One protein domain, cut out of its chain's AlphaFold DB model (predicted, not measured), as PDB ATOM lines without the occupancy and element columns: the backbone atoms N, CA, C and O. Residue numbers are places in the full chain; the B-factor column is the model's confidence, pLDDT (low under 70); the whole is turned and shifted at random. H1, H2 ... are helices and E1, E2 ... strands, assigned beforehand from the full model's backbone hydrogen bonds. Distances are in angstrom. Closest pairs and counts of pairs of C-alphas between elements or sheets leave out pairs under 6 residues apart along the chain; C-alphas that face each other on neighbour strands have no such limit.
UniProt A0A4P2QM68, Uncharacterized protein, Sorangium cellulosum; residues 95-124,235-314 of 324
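Overview. This is residues 95 to 124 and 235 to 314 of the 324 residues of an uncharacterized protein of Sorangium cellulosum (UniProt A0A4P2QM68). A long, strongly twisted sheet of four strands, E1 to E4, makes one layer, and over one of its faces lies a second, less even layer in which H1 stands beside E6 of a smaller sheet, E5 to E7. The two sheets come together where E7 passes E1, and E5, which follows H1, has its beginning close to E3 and E4. The printed part has 110 residues, with one named helix and seven named strands in the order E1 E2 E3 E4 H1 E5 E6 E7, and its class is mostly strand. Both sheets, E1 - E2 - E3 - E4 and E5 - E6 - E7, are antiparallel. The whole is compact, with a radius of gyration of the C-alphas of 14.6 A, and elongated, spanning 47 by 25 by 20 A.

Arrangement. Begin with edge strand E1, residues 97 to 106, which forms a hairpin with E2, residues 112 to 123; look for N 101 and O 117, 3.0 A apart. E2 is antiparallel to E3, residues 235 to 247, at 166 degrees, with N 116 and O 243 at 2.8 A. E2 bends by 54 degrees at residue 119, and E3 by 64 degrees at residue 239. E3 and E4, residues 254 to 261, form a hairpin, with N 242 and O 258 at 2.8 A. H1, residues 268 to 278, is on this sheet at a height over the sheet of 7.7 A, over E2 and only just over E3, on which 3 of its C-alphas fall. It runs slantwise to the strands, at 38 degrees to E2 on the local plane. Every O i to N i+4 pair in H1 is within hydrogen-bond range. Next comes a meander, each strand the antiparallel neighbour of the one before: E5, residues 281 to 285, E6, residues 288 to 299, and E7, residues 302 to 312. Look for N 283 and O 290 at 2.8 A, then N 293 and O 309 at 2.8 A. H1 stands at the level of this sheet; its closest C-alphas to E6 are those of Ser 276 and Pro 294, 5.4 A apart. Between the sheets, the closest C-alphas of E1 and E7 are those of Ile 103 and Gly 305, 6.2 A apart.

Along the chain. Find C-alpha 97 at (48.236, -97.773, -4.827), where E1 begins. E2 is 33.4 A long from first to last C-alpha, E3 34.8 A and E6 35.1 A. H1 begins at C-alpha 268, (43.198, -101.358, -15.732), and E7 ends at C-alpha 312, (54.304, -91.046, -38.764).

Size, cuts and confidence. The two C-alphas farthest apart, those of Lys 95 and Ser 286, are 48.2 A apart. Residues 125 to 234 are not printed; C-alphas 124 and 235 are 5.4 A apart across this cut. Of the links that are printed whole, none is long. The mean pLDDT of the printed part is 95.1, and no printed residue is under 70.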
ATOM      1  N   LYS A  95      43.565-101.598  -1.159       84.88
ATOM      2  CA  LYS A  95      44.447-100.498  -0.777       84.88
ATOM      3  C   LYS A  95      44.711 -99.585  -1.974       84.88
ATOM      4  O   LYS A  95      45.023-100.051  -3.064       84.88
ATOM      5  N   ALA A  96      44.615 -98.275  -1.754       91.19
ATOM      6  CA  ALA A  96      45.065 -97.295  -2.734       91.19
ATOM      7  C   ALA A  96      46.554 -97.510  -3.045       91.19
ATOM      8  O   ALA A  96      47.389 -97.573  -2.138       91.19
ATOM      9  N   MET A  97      46.877 -97.600  -4.329       92.94
ATOM     10  CA  MET A  97      48.236 -97.773  -4.827       92.94
ATOM     11  C   MET A  97      48.844 -96.406  -5.121       92.94
ATOM     12  O   MET A  97      48.176 -95.534  -5.673       92.94
ATOM     13  N   THR A  98      50.109 -96.200  -4.762       96.12
ATOM     14  CA  THR A  98      50.861 -94.999  -5.156       96.12
ATOM     15  C   THR A  98      51.810 -95.373  -6.286       96.12
ATOM     16  O   THR A  98      52.612 -96.283  -6.116       96.12
ATOM     17  N   LEU A  99      51.726 -94.673  -7.415       96.38
ATOM     18  CA  LEU A  99      52.654 -94.821  -8.533       96.38
ATOM     19  C   LEU A  99      53.694 -93.704  -8.488       96.38
ATOM     20  O   LEU A  99      53.341 -92.533  -8.335       96.38
ATOM     21  N   LYS A 100      54.968 -94.070  -8.627       97.12
ATOM     22  CA  LYS A 100      56.099 -93.147  -8.770       97.12
ATOM     23  C   LYS A 100      57.131 -93.783  -9.696       97.12
ATOM     24  O   LYS A 100      58.194 -94.215  -9.262       97.12
ATOM     25  N   GLU A 101      56.770 -93.891 -10.965       97.44
ATOM     26  CA  GLU A 101      57.557 -94.612 -11.960       97.44
ATOM     27  C   GLU A 101      58.172 -93.640 -12.962       97.44
ATOM     28  O   GLU A 101      57.526 -92.679 -13.383       97.44
ATOM     29  N   GLN A 102      59.415 -93.904 -13.356       97.69
ATOM     30  CA  GLN A 102      60.103 -93.216 -14.442       97.69
ATOM     31  C   GLN A 102      60.693 -94.261 -15.384       97.69
ATOM     32  O   GLN A 102      61.354 -95.202 -14.950       97.69
ATOM     33  N   ILE A 103      60.433 -94.098 -16.675       97.19
ATOM     34  CA  ILE A 103      60.813 -95.042 -17.719       97.19
ATOM     35  C   ILE A 103      61.463 -94.252 -18.850       97.19
ATOM     36  O   ILE A 103      60.912 -93.243 -19.289       97.19
ATOM     37  N   SER A 104      62.595 -94.734 -19.359       97.75
ATOM     38  CA  SER A 104      63.294 -94.121 -20.489       97.75
ATOM     39  C   SER A 104      63.522 -95.126 -21.612       97.75
ATOM     40  O   SER A 104      63.870 -96.279 -21.368       97.75
ATOM     41  N   PHE A 105      63.362 -94.668 -22.851       97.06
ATOM     42  CA  PHE A 105      63.598 -95.442 -24.064       97.06
ATOM     43  C   PHE A 105      64.549 -94.684 -24.988       97.06
ATOM     44  O   PHE A 105      64.458 -93.461 -25.134       97.06
ATOM     45  N   LYS A 106      65.453 -95.415 -25.643       96.62
ATOM     46  CA  LYS A 106      66.190 -94.883 -26.790       96.62
ATOM     47  C   LYS A 106      65.266 -94.905 -28.001       96.62
ATOM     48  O   LYS A 106      64.647 -95.926 -28.285       96.62
ATOM     49  N   VAL A 107      65.160 -93.765 -28.665       93.94
ATOM     50  CA  VAL A 107      64.428 -93.595 -29.923       93.94
ATOM     51  C   VAL A 107      65.436 -93.298 -31.038       93.94
ATOM     52  O   VAL A 107      66.647 -93.264 -30.798       93.94
ATOM     53  N   GLU A 108      64.953 -93.145 -32.267       88.19
ATOM     54  CA  GLU A 108      65.803 -92.891 -33.432       88.19
ATOM     55  C   GLU A 108      66.681 -91.637 -33.252       88.19
ATOM     56  O   GLU A 108      66.371 -90.735 -32.474       88.19
ATOM     57  N   GLU A 109      67.804 -91.595 -33.977       87.50
ATOM     58  CA  GLU A 109      68.720 -90.437 -34.040       87.50
ATOM     59  C   GLU A 109      69.375 -90.034 -32.714       87.50
ATOM     60  O   GLU A 109      69.751 -88.884 -32.497       87.50
ATOM     61  N   GLY A 110      69.536 -90.997 -31.804       94.06
ATOM     62  CA  GLY A 110      70.175 -90.755 -30.511       94.06
ATOM     63  C   GLY A 110      69.299 -89.972 -29.534       94.06
ATOM     64  O   GLY A 110      69.749 -89.652 -28.430       94.06
ATOM     65  N   CYS A 111      68.045 -89.703 -29.898       95.81
ATOM     66  CA  CYS A 111      67.070 -89.121 -29.000       95.81
ATOM     67  C   CYS A 111      66.767 -90.088 -27.834       95.81
ATOM     68  O   CYS A 111      66.832 -91.317 -27.942       95.81
ATOM     69  N   THR A 112      66.441 -89.528 -26.673       98.00
ATOM     70  CA  THR A 112      66.008 -90.272 -25.489       98.00
ATOM     71  C   THR A 112      64.635 -89.775 -25.079       98.00
ATOM     72  O   THR A 112      64.455 -88.601 -24.756       98.00
ATOM     73  N   TYR A 113      63.673 -90.687 -25.085       98.12
ATOM     74  CA  TYR A 113      62.337 -90.456 -24.570       98.12
ATOM     75  C   TYR A 113      62.299 -90.846 -23.091       98.12
ATOM     76  O   TYR A 113      62.801 -91.907 -22.728       98.12
ATOM     77  N   THR A 114      61.694 -90.025 -22.238       98.38
ATOM     78  CA  THR A 114      61.496 -90.310 -20.811       98.38
ATOM     79  C   THR A 114      60.059 -90.008 -20.421       98.38
ATOM     80  O   THR A 114      59.581 -88.907 -20.649       98.38
ATOM     81  N   ALA A 115      59.370 -90.958 -19.793       98.31
ATOM     82  CA  ALA A 115      58.058 -90.753 -19.194       98.31
ATOM     83  C   ALA A 115      58.134 -90.931 -17.680       98.31
ATOM     84  O   ALA A 115      58.798 -91.843 -17.196       98.31
ATOM     85  N   SER A 116      57.441 -90.079 -16.932       98.12
ATOM     86  CA  SER A 116      57.265 -90.219 -15.488       98.12
ATOM     87  C   SER A 116      55.779 -90.198 -15.136       98.12
ATOM     88  O   SER A 116      55.026 -89.357 -15.622       98.12
ATOM     89  N   VAL A 117      55.350 -91.123 -14.280       98.25
ATOM     90  CA  VAL A 117      53.966 -91.242 -13.812       98.25
ATOM     91  C   VAL A 117      53.968 -91.213 -12.294       98.25
ATOM     92  O   VAL A 117      54.523 -92.098 -11.644       98.25
ATOM     93  N   ASN A 118      53.343 -90.181 -11.734       98.12
ATOM     94  CA  ASN A 118      53.332 -89.918 -10.302       98.12
ATOM     95  C   ASN A 118      51.899 -89.726  -9.813       98.12
ATOM     96  O   ASN A 118      51.168 -88.932 -10.388       98.12
ATOM     97  N   GLY A 119      51.485 -90.395  -8.743       97.56
ATOM     98  CA  GLY A 119      50.184 -90.142  -8.124       97.56
ATOM     99  C   GLY A 119      49.600 -91.364  -7.437       97.56
ATOM    100  O   GLY A 119      50.331 -92.246  -6.994       97.56
ATOM    101  N   ARG A 120      48.271 -91.410  -7.318       96.75
ATOM    102  CA  ARG A 120      47.556 -92.513  -6.670       96.75
ATOM    103  C   ARG A 120      46.485 -93.118  -7.563       96.75
ATOM    104  O   ARG A 120      45.860 -92.429  -8.362       96.75
ATOM    105  N   ILE A 121      46.269 -94.413  -7.388       95.50
ATOM    106  CA  ILE A 121      45.190 -95.184  -7.987       95.50
ATOM    107  C   ILE A 121      44.345 -95.723  -6.841       95.50
ATOM    108  O   ILE A 121      44.826 -96.497  -6.012       95.50
ATOM    109  N   GLU A 122      43.087 -95.306  -6.786       94.69
ATOM    110  CA  GLU A 122      42.143 -95.793  -5.787       94.69
ATOM    111  C   GLU A 122      41.312 -96.936  -6.376       94.69
ATOM    112  O   GLU A 122      40.758 -96.782  -7.465       94.69
ATOM    113  N   PRO A 123      41.187 -98.086  -5.700       91.69
ATOM    114  CA  PRO A 123      40.285 -99.132  -6.153       91.69
ATOM    115  C   PRO A 123      38.850 -98.618  -6.077       91.69
ATOM    116  O   PRO A 123      38.403 -98.088  -5.058       91.69
ATOM    117  N   ALA A 124      38.108 -98.765  -7.169       90.75
ATOM    118  CA  ALA A 124      36.694 -98.465  -7.148       90.75
ATOM    119  C   ALA A 124      35.981 -99.616  -6.445       90.75
ATOM    120  O   ALA A 124      36.157-100.779  -6.814       90.75
ATOM    121  N   LYS A 235      38.189-102.354 -11.315       92.44
ATOM    122  CA  LYS A 235      38.013-100.962 -11.706       92.44
ATOM    123  C   LYS A 235      38.709-100.062 -10.700       92.44
ATOM    124  O   LYS A 235      38.695-100.325  -9.501       92.44
ATOM    125  N   VAL A 236      39.266 -98.967 -11.186       94.44
ATOM    126  CA  VAL A 236      40.076 -98.037 -10.410       94.44
ATOM    127  C   VAL A 236      39.751 -96.588 -10.762       94.44
ATOM    128  O   VAL A 236      39.202 -96.298 -11.822       94.44
ATOM    129  N   LYS A 237      40.088 -95.667  -9.864       96.25
ATOM    130  CA  LYS A 237      40.008 -94.219 -10.046       96.25
ATOM    131  C   LYS A 237      41.418 -93.631  -9.958       96.25
ATOM    132  O   LYS A 237      41.961 -93.515  -8.857       96.25
ATOM    133  N   PRO A 238      42.060 -93.317 -11.093       97.19
ATOM    134  CA  PRO A 238      43.350 -92.644 -11.101       97.19
ATOM    135  C   PRO A 238      43.246 -91.188 -10.632       97.19
ATOM    136  O   PRO A 238      42.295 -90.470 -10.945       97.19
ATOM    137  N   ASN A 239      44.292 -90.745  -9.946       97.75
ATOM    138  CA  ASN A 239      44.671 -89.354  -9.754       97.75
ATOM    139  C   ASN A 239      46.191 -89.267  -9.946       97.75
ATOM    140  O   ASN A 239      46.966 -89.413  -8.997       97.75
ATOM    141  N   LEU A 240      46.600 -89.137 -11.205       98.25
ATOM    142  CA  LEU A 240      47.984 -89.229 -11.653       98.25
ATOM    143  C   LEU A 240      48.411 -87.943 -12.360       98.25
ATOM    144  O   LEU A 240      47.632 -87.329 -13.080       98.25
ATOM    145  N   THR A 241      49.677 -87.586 -12.229       98.56
ATOM    146  CA  THR A 241      50.393 -86.639 -13.077       98.56
ATOM    147  C   THR A 241      51.312 -87.438 -13.988       98.56
ATOM    148  O   THR A 241      52.157 -88.206 -13.522       98.56
ATOM    149  N   VAL A 242      51.124 -87.268 -15.289       98.56
ATOM    150  CA  VAL A 242      51.878 -87.938 -16.344       98.56
ATOM    151  C   VAL A 242      52.726 -86.882 -17.032       98.56
ATOM    152  O   VAL A 242      52.192 -85.916 -17.571       98.56
ATOM    153  N   SER A 243      54.040 -87.054 -17.016       98.44
ATOM    154  CA  SER A 243      54.965 -86.227 -17.781       98.44
ATOM    155  C   SER A 243      55.739 -87.079 -18.773       98.44
ATOM    156  O   SER A 243      56.071 -88.231 -18.504       98.44
ATOM    157  N   ALA A 244      56.015 -86.511 -19.936       98.50
ATOM    158  CA  ALA A 244      56.856 -87.106 -20.954       98.50
ATOM    159  C   ALA A 244      57.809 -86.046 -21.488       98.50
ATOM    160  O   ALA A 244      57.425 -84.889 -21.668       98.50
ATOM    161  N   SER A 245      59.049 -86.431 -21.747       98.19
ATOM    162  CA  SER A 245      60.002 -85.603 -22.454       98.19
ATOM    163  C   SER A 245      60.754 -86.387 -23.511       98.19
ATOM    164  O   SER A 245      60.931 -87.601 -23.415       98.19
ATOM    165  N   MET A 246      61.189 -85.677 -24.543       97.50
ATOM    166  CA  MET A 246      62.075 -86.201 -25.562       97.50
ATOM    167  C   MET A 246      63.247 -85.245 -25.722       97.50
ATOM    168  O   MET A 246      63.073 -84.083 -26.089       97.50
ATOM    169  N   SER A 247      64.437 -85.750 -25.415       97.31
ATOM    170  CA  SER A 247      65.694 -85.023 -25.532       97.31
ATOM    171  C   SER A 247      66.478 -85.576 -26.710       97.31
ATOM    172  O   SER A 247      66.760 -86.774 -26.762       97.31
ATOM    173  N   CYS A 248      66.799 -84.713 -27.665       94.94
ATOM    174  CA  CYS A 248      67.483 -85.052 -28.903       94.94
ATOM    175  C   CYS A 248      68.796 -84.266 -29.000       94.94
ATOM    176  O   CYS A 248      68.827 -83.099 -28.597       94.94
ATOM    177  N   PRO A 249      69.878 -84.845 -29.548       96.00
ATOM    178  CA  PRO A 249      71.088 -84.084 -29.830       96.00
ATOM    179  C   PRO A 249      70.778 -82.888 -30.739       96.00
ATOM    180  O   PRO A 249      70.110 -83.042 -31.758       96.00
ATOM    181  N   ASN A 250      71.281 -81.704 -30.385       92.94
ATOM    182  CA  ASN A 250      71.152 -80.467 -31.174       92.94
ATOM    183  C   ASN A 250      69.713 -79.974 -31.424       92.94
ATOM    184  O   ASN A 250      69.504 -79.126 -32.290       92.94
ATOM    185  N   ALA A 251      68.728 -80.466 -30.675       93.25
ATOM    186  CA  ALA A 251      67.350 -80.000 -30.754       93.25
ATOM    187  C   ALA A 251      66.833 -79.618 -29.358       93.25
ATOM    188  O   ALA A 251      67.284 -80.183 -28.357       93.25
ATOM    189  N   PRO A 252      65.904 -78.650 -29.262       95.06
ATOM    190  CA  PRO A 252      65.292 -78.300 -27.990       95.06
ATOM    191  C   PRO A 252      64.541 -79.501 -27.406       95.06
ATOM    192  O   PRO A 252      63.932 -80.289 -28.131       95.06
ATOM    193  N   GLU A 253      64.569 -79.626 -26.080       96.25
ATOM    194  CA  GLU A 253      63.839 -80.686 -25.394       96.25
ATOM    195  C   GLU A 253      62.330 -80.464 -25.522       96.25
ATOM    196  O   GLU A 253      61.801 -79.408 -25.170       96.25
ATOM    197  N   LEU A 254      61.627 -81.492 -25.988       96.88
ATOM    198  CA  LEU A 254      60.174 -81.490 -26.059       96.88
ATOM    199  C   LEU A 254      59.617 -82.053 -24.760       96.88
ATOM    200  O   LEU A 254      60.075 -83.096 -24.300       96.88
ATOM    201  N   ARG A 255      58.626 -81.384 -24.167       97.88
ATOM    202  CA  ARG A 255      58.013 -81.801 -22.903       97.88
ATOM    203  C   ARG A 255      56.497 -81.694 -22.961       97.88
ATOM    204  O   ARG A 255      55.956 -80.714 -23.460       97.88
ATOM    205  N   VAL A 256      55.829 -82.683 -22.384       97.81
ATOM    206  CA  VAL A 256      54.385 -82.715 -22.148       97.81
ATOM    207  C   VAL A 256      54.167 -83.078 -20.685       97.81
ATOM    208  O   VAL A 256      54.875 -83.911 -20.120       97.81
ATOM    209  N   THR A 257      53.227 -82.421 -20.020       98.12
ATOM    210  CA  THR A 257      52.817 -82.766 -18.656       98.12
ATOM    211  C   THR A 257      51.317 -82.583 -18.550       98.12
ATOM    212  O   THR A 257      50.795 -81.540 -18.932       98.12
ATOM    213  N   ASP A 258      50.634 -83.603 -18.046       98.00
ATOM    214  CA  ASP A 258      49.182 -83.639 -17.950       98.00
ATOM    215  C   ASP A 258      48.736 -84.350 -16.667       98.00
ATOM    216  O   ASP A 258      49.479 -85.124 -16.060       98.00
ATOM    217  N   THR A 259      47.509 -84.083 -16.234       97.69
ATOM    218  CA  THR A 259      46.893 -84.726 -15.073       97.69
ATOM    219  C   THR A 259      45.782 -85.661 -15.525       97.69
ATOM    220  O   THR A 259      44.815 -85.263 -16.171       97.69
ATOM    221  N   LEU A 260      45.904 -86.928 -15.149       97.69
ATOM    222  CA  LEU A 260      44.901 -87.955 -15.355       97.69
ATOM    223  C   LEU A 260      44.121 -88.181 -14.061       97.69
ATOM    224  O   LEU A 260      44.551 -88.920 -13.173       97.69
ATOM    225  N   LYS A 261      42.946 -87.561 -13.984       97.19
ATOM    226  CA  LYS A 261      41.977 -87.768 -12.910       97.19
ATOM    227  C   LYS A 261      40.629 -88.153 -13.504       97.19
ATOM    228  O   LYS A 261      40.157 -87.471 -14.411       97.19
ATOM    229  N   THR A 262      40.008 -89.219 -12.999       95.25
ATOM    230  CA  THR A 262      38.663 -89.627 -13.433       95.25
ATOM    231  C   THR A 262      37.705 -89.734 -12.253       95.25
ATOM    232  O   THR A 262      38.028 -90.299 -11.209       95.25
ATOM    233  N   ASP A 263      36.494 -89.208 -12.428       91.75
ATOM    234  CA  ASP A 263      35.423 -89.355 -11.433       91.75
ATOM    235  C   ASP A 263      34.746 -90.733 -11.542       91.75
ATOM    236  O   ASP A 263      34.241 -91.288 -10.553       91.75
ATOM    237  N   THR A 264      34.779 -91.308 -12.747       93.88
ATOM    238  CA  THR A 264      34.295 -92.647 -13.073       93.88
ATOM    239  C   THR A 264      35.388 -93.692 -12.880       93.88
ATOM    240  O   THR A 264      36.580 -93.436 -13.061       93.88
ATOM    241  N   ALA A 265      34.958 -94.886 -12.479       94.44
ATOM    242  CA  ALA A 265      35.835 -96.032 -12.342       94.44
ATOM    243  C   ALA A 265      36.170 -96.605 -13.727       94.44
ATOM    244  O   ALA A 265      35.257 -96.910 -14.494       94.44
ATOM    245  N   VAL A 266      37.457 -96.771 -14.011       95.69
ATOM    246  CA  VAL A 266      37.990 -97.306 -15.271       95.69
ATOM    247  C   VAL A 266      38.648 -98.655 -15.034       95.69
ATOM    248  O   VAL A 266      39.149 -98.926 -13.947       95.69
ATOM    249  N   THR A 267      38.658 -99.518 -16.036       94.19
ATOM    250  CA  THR A 267      39.426-100.764 -15.988       94.19
ATOM    251  C   THR A 267      40.926-100.476 -16.068       94.19
ATOM    252  O   THR A 267      41.368 -99.414 -16.515       94.19
ATOM    253  N   ARG A 268      41.737-101.449 -15.654       92.50
ATOM    254  CA  ARG A 268      43.198-101.358 -15.732       92.50
ATOM    255  C   ARG A 268      43.710-101.106 -17.157       92.50
ATOM    256  O   ARG A 268      44.520-100.208 -17.352       92.50
ATOM    257  N   SER A 269      43.196-101.836 -18.146       94.12
ATOM    258  CA  SER A 269      43.602-101.670 -19.550       94.12
ATOM    259  C   SER A 269      43.194-100.308 -20.123       94.12
ATOM    260  O   SER A 269      43.930 -99.708 -20.905       94.12
ATOM    261  N   GLU A 270      42.049 -99.765 -19.701       96.38
ATOM    262  CA  GLU A 270      41.667 -98.393 -20.052       96.38
ATOM    263  C   GLU A 270      42.617 -97.368 -19.427       96.38
ATOM    264  O   GLU A 270      43.007 -96.413 -20.103       96.38
ATOM    265  N   LEU A 271      43.017 -97.567 -18.165       96.56
ATOM    266  CA  LEU A 271      43.996 -96.718 -17.489       96.56
ATOM    267  C   LEU A 271      45.347 -96.718 -18.216       96.56
ATOM    268  O   LEU A 271      45.878 -95.643 -18.487       96.56
ATOM    269  N   GLU A 272      45.868 -97.886 -18.589       97.00
ATOM    270  CA  GLU A 272      47.094 -98.011 -19.390       97.00
ATOM    271  C   GLU A 272      46.986 -97.209 -20.692       97.00
ATOM    272  O   GLU A 272      47.833 -96.360 -20.977       97.00
ATOM    273  N   GLY A 273      45.886 -97.381 -21.434       97.12
ATOM    274  CA  GLY A 273      45.632 -96.625 -22.659       97.12
ATOM    275  C   GLY A 273      45.524 -95.112 -22.432       97.12
ATOM    276  O   GLY A 273      45.983 -94.327 -23.264       97.12
ATOM    277  N   MET A 274      44.940 -94.673 -21.312       97.75
ATOM    278  CA  MET A 274      44.884 -93.255 -20.947       97.75
ATOM    279  C   MET A 274      46.272 -92.687 -20.639       97.75
ATOM    280  O   MET A 274      46.592 -91.610 -21.141       97.75
ATOM    281  N   ILE A 275      47.100 -93.398 -19.867       97.94
ATOM    282  CA  ILE A 275      48.476 -92.978 -19.558       97.94
ATOM    283  C   ILE A 275      49.298 -92.896 -20.851       97.94
ATOM    284  O   ILE A 275      49.927 -91.870 -21.101       97.94
ATOM    285  N   SER A 276      49.227 -93.918 -21.713       98.06
ATOM    286  CA  SER A 276      49.912 -93.940 -23.012       98.06
ATOM    287  C   SER A 276      49.574 -92.728 -23.878       98.06
ATOM    288  O   SER A 276      50.475 -92.069 -24.395       98.06
ATOM    289  N   ARG A 277      48.286 -92.378 -24.002       97.62
ATOM    290  CA  ARG A 277      47.858 -91.205 -24.782       97.62
ATOM    291  C   ARG A 277      48.365 -89.891 -24.191       97.62
ATOM    292  O   ARG A 277      48.819 -89.035 -24.937       97.62
ATOM    293  N   ARG A 278      48.306 -89.731 -22.866       97.88
ATOM    294  CA  ARG A 278      48.736 -88.504 -22.168       97.88
ATOM    295  C   ARG A 278      50.251 -88.304 -22.204       97.88
ATOM    296  O   ARG A 278      50.716 -87.172 -22.214       97.88
ATOM    297  N   ALA A 279      51.001 -89.399 -22.246       98.12
ATOM    298  CA  ALA A 279      52.448 -89.382 -22.394       98.12
ATOM    299  C   ALA A 279      52.905 -89.274 -23.863       98.12
ATOM    300  O   ALA A 279      54.097 -89.184 -24.120       98.12
ATOM    301  N   SER A 280      51.999 -89.293 -24.844       98.06
ATOM    302  CA  SER A 280      52.403 -89.254 -26.252       98.06
ATOM    303  C   SER A 280      52.966 -87.884 -26.640       98.06
ATOM    304  O   SER A 280      52.390 -86.851 -26.300       98.06
ATOM    305  N   ILE A 281      54.072 -87.870 -27.390       97.62
ATOM    306  CA  ILE A 281      54.696 -86.641 -27.903       97.62
ATOM    307  C   ILE A 281      54.551 -86.610 -29.419       97.62
ATOM    308  O   ILE A 281      54.979 -87.531 -30.114       97.62
ATOM    309  N   ALA A 282      53.961 -85.536 -29.931       95.75
ATOM    310  CA  ALA A 282      53.910 -85.250 -31.354       95.75
ATOM    311  C   ALA A 282      55.078 -84.350 -31.768       95.75
ATOM    312  O   ALA A 282      55.402 -83.383 -31.082       95.75
ATOM    313  N   THR A 283      55.683 -84.655 -32.911       93.94
ATOM    314  CA  THR A 283      56.789 -83.900 -33.498       93.94
ATOM    315  C   THR A 283      56.605 -83.766 -34.993       93.94
ATOM    316  O   THR A 283      56.167 -84.712 -35.645       93.94
ATOM    317  N   GLU A 284      57.031 -82.648 -35.557       90.94
ATOM    318  CA  GLU A 284      57.186 -82.514 -36.998       90.94
ATOM    319  C   GLU A 284      58.669 -82.577 -37.351       90.94
ATOM    320  O   GLU A 284      59.482 -81.834 -36.805       90.94
ATOM    321  N   LYS A 285      59.028 -83.489 -38.253       83.62
ATOM    322  CA  LYS A 285      60.401 -83.672 -38.706       83.62
ATOM    323  C   LYS A 285      60.420 -83.852 -40.214       83.62
ATOM    324  O   LYS A 285      59.739 -84.727 -40.744       83.62
ATOM    325  N   SER A 286      61.194 -83.013 -40.901       85.44
ATOM    326  CA  SER A 286      61.316 -83.035 -42.367       85.44
ATOM    327  C   SER A 286      59.954 -82.956 -43.080       85.44
ATOM    328  O   SER A 286      59.708 -83.684 -44.039       85.44
ATOM    329  N   GLY A 287      59.036 -82.129 -42.561       87.69
ATOM    330  CA  GLY A 287      57.669 -81.990 -43.083       87.69
ATOM    331  C   GLY A 287      56.756 -83.195 -42.822       87.69
ATOM    332  O   GLY A 287      55.656 -83.273 -43.366       87.69
ATOM    333  N   ARG A 288      57.194 -84.167 -42.008       89.25
ATOM    334  CA  ARG A 288      56.382 -85.310 -41.583       89.25
ATOM    335  C   ARG A 288      55.995 -85.165 -40.123       89.25
ATOM    336  O   ARG A 288      56.844 -85.067 -39.243       89.25
ATOM    337  N   PHE A 289      54.696 -85.227 -39.868       92.81
ATOM    338  CA  PHE A 289      54.166 -85.306 -38.516       92.81
ATOM    339  C   PHE A 289      54.294 -86.741 -37.993       92.81
ATOM    340  O   PHE A 289      53.726 -87.667 -38.577       92.81
ATOM    341  N   CYS A 290      55.027 -86.922 -36.901       93.88
ATOM    342  CA  CYS A 290      55.207 -88.187 -36.204       93.88
ATOM    343  C   CYS A 290      54.737 -88.073 -34.756       93.88
ATOM    344  O   CYS A 290      54.880 -87.033 -34.122       93.88
ATOM    345  N   MET A 291      54.190 -89.157 -34.221       96.19
ATOM    346  CA  MET A 291      53.757 -89.259 -32.835       96.19
ATOM    347  C   MET A 291      54.454 -90.442 -32.168       96.19
ATOM    348  O   MET A 291      54.388 -91.562 -32.667       96.19
ATOM    349  N   TYR A 292      55.104 -90.189 -31.039       96.88
ATOM    350  CA  TYR A 292      55.742 -91.198 -30.202       96.88
ATOM    351  C   TYR A 292      54.778 -91.601 -29.090       96.88
ATOM    352  O   TYR A 292      54.418 -90.776 -28.251       96.88
ATOM    353  N   VAL A 293      54.347 -92.860 -29.100       97.81
ATOM    354  CA  VAL A 293      53.338 -93.408 -28.188       97.81
ATOM    355  C   VAL A 293      53.990 -94.473 -27.308       97.81
ATOM    356  O   VAL A 293      54.286 -95.567 -27.802       97.81
ATOM    357  N   PRO A 294      54.237 -94.205 -26.016       97.56
ATOM    358  CA  PRO A 294      54.755 -95.225 -25.114       97.56
ATOM    359  C   PRO A 294      53.699 -96.299 -24.849       97.56
ATOM    360  O   PRO A 294      52.503 -96.018 -24.728       97.56
ATOM    361  N   GLN A 295      54.144 -97.538 -24.705       96.88
ATOM    362  CA  GLN A 295      53.318 -98.659 -24.281       96.88
ATOM    363  C   GLN A 295      53.638 -98.978 -22.824       96.88
ATOM    364  O   GLN A 295      54.793 -99.253 -22.487       96.88
ATOM    365  N   PHE A 296      52.621 -98.940 -21.969       96.38
ATOM    366  CA  PHE A 296      52.746 -99.262 -20.551       96.38
ATOM    367  C   PHE A 296      51.980-100.534 -20.204       96.38
ATOM    368  O   PHE A 296      51.040-100.914 -20.898       96.38
ATOM    369  N   GLU A 297      52.376-101.159 -19.104       96.06
ATOM    370  CA  GLU A 297      51.694-102.294 -18.495       96.06
ATOM    371  C   GLU A 297      51.629-102.083 -16.986       96.06
ATOM    372  O   GLU A 297      52.645-101.805 -16.347       96.06
ATOM    373  N   LEU A 298      50.436-102.183 -16.406       93.62
ATOM    374  CA  LEU A 298      50.206-102.005 -14.980       93.62
ATOM    375  C   LEU A 298      50.118-103.380 -14.304       93.62
ATOM    376  O   LEU A 298      49.076-104.037 -14.254       93.62
ATOM    377  N   THR A 299      51.227-103.836 -13.738       89.12
ATOM    378  CA  THR A 299      51.309-105.135 -13.065       89.12
ATOM    379  C   THR A 299      51.187-104.960 -11.563       89.12
ATOM    380  O   THR A 299      52.148-104.546 -10.920       89.12
ATOM    381  N   GLY A 300      50.033-105.322 -10.997       84.00
ATOM    382  CA  GLY A 300      49.841-105.438  -9.549       84.00
ATOM    383  C   GLY A 300      49.967-104.105  -8.819       84.00
ATOM    384  O   GLY A 300      48.946-103.532  -8.490       84.00
ATOM    385  N   GLU A 301      51.195-103.642  -8.598       85.69
ATOM    386  CA  GLU A 301      51.577-102.439  -7.850       85.69
ATOM    387  C   GLU A 301      52.498-101.490  -8.641       85.69
ATOM    388  O   GLU A 301      52.860-100.426  -8.144       85.69
ATOM    389  N   LYS A 302      52.897-101.865  -9.864       92.75
ATOM    390  CA  LYS A 302      53.922-101.156 -10.636       92.75
ATOM    391  C   LYS A 302      53.488-100.896 -12.072       92.75
ATOM    392  O   LYS A 302      52.927-101.773 -12.724       92.75
ATOM    393  N   LEU A 303      53.818 -99.709 -12.578       94.81
ATOM    394  CA  LEU A 303      53.740 -99.393 -13.999       94.81
ATOM    395  C   LEU A 303      55.087 -99.706 -14.662       94.81
ATOM    396  O   LEU A 303      56.115 -99.147 -14.288       94.81
ATOM    397  N   SER A 304      55.076-100.586 -15.654       95.88
ATOM    398  CA  SER A 304      56.255-100.953 -16.435       95.88
ATOM    399  C   SER A 304      56.125-100.448 -17.865       95.88
ATOM    400  O   SER A 304      55.030-100.357 -18.418       95.88
ATOM    401  N   GLY A 305      57.254-100.104 -18.476       95.62
ATOM    402  CA  GLY A 305      57.312 -99.719 -19.879       95.62
ATOM    403  C   GLY A 305      57.585-100.922 -20.768       95.62
ATOM    404  O   GLY A 305      58.571-101.621 -20.553       95.62
ATOM    405  N   ARG A 306      56.747-101.143 -21.781       96.12
ATOM    406  CA  ARG A 306      56.937-102.217 -22.768       96.12
ATOM    407  C   ARG A 306      57.748-101.773 -23.980       96.12
ATOM    408  O   ARG A 306      58.428-102.586 -24.593       96.12
ATOM    409  N   GLY A 307      57.670-100.495 -24.329       96.38
ATOM    410  CA  GLY A 307      58.351 -99.928 -25.486       96.38
ATOM    411  C   GLY A 307      57.713 -98.619 -25.926       96.38
ATOM    412  O   GLY A 307      56.867 -98.057 -25.228       96.38
ATOM    413  N   ILE A 308      58.100 -98.148 -27.106       96.81
ATOM    414  CA  ILE A 308      57.551 -96.947 -27.729       96.81
ATOM    415  C   ILE A 308      57.253 -97.226 -29.200       96.81
ATOM    416  O   ILE A 308      58.068 -97.815 -29.903       96.81
ATOM    417  N   ALA A 309      56.063 -96.839 -29.651       96.38
ATOM    418  CA  ALA A 309      55.667 -96.912 -31.050       96.38
ATOM    419  C   ALA A 309      55.791 -95.529 -31.692       96.38
ATOM    420  O   ALA A 309      55.398 -94.529 -31.093       96.38
ATOM    421  N   GLN A 310      56.299 -95.475 -32.919       94.62
ATOM    422  CA  GLN A 310      56.394 -94.247 -33.704       94.62
ATOM    423  C   GLN A 310      55.380 -94.300 -34.842       94.62
ATOM    424  O   GLN A 310      55.428 -95.174 -35.705       94.62
ATOM    425  N   LEU A 311      54.440 -93.363 -34.830       94.44
ATOM    426  CA  LEU A 311      53.359 -93.267 -35.802       94.44
ATOM    427  C   LEU A 311      53.562 -92.008 -36.638       94.44
ATOM    428  O   LEU A 311      53.237 -90.908 -36.198       94.44
ATOM    429  N   CYS A 312      54.112 -92.158 -37.839       93.31
ATOM    430  CA  CYS A 312      54.304 -91.046 -38.764       93.31
ATOM    431  C   CYS A 312      53.184 -90.995 -39.796       93.31
ATOM    432  O   CYS A 312      52.903 -91.987 -40.471       93.31
ATOM    433  N   ARG A 313      52.584 -89.817 -39.978       90.38
ATOM    434  CA  ARG A 313      51.641 -89.582 -41.069       90.38
ATOM    435  C   ARG A 313      52.372 -89.796 -42.398       90.38
ATOM    436  O   ARG A 313      53.484 -89.301 -42.609       90.38
ATOM    437  N   VAL A 314      51.758 -90.576 -43.281       85.38
ATOM    438  CA  VAL A 314      52.174 -90.652 -44.681       85.38
ATOM    439  C   VAL A 314      51.581 -89.415 -45.354       85.38
ATOM    440  O   VAL A 314      50.374 -89.193 -45.197       85.38
TER     441      VAL A 314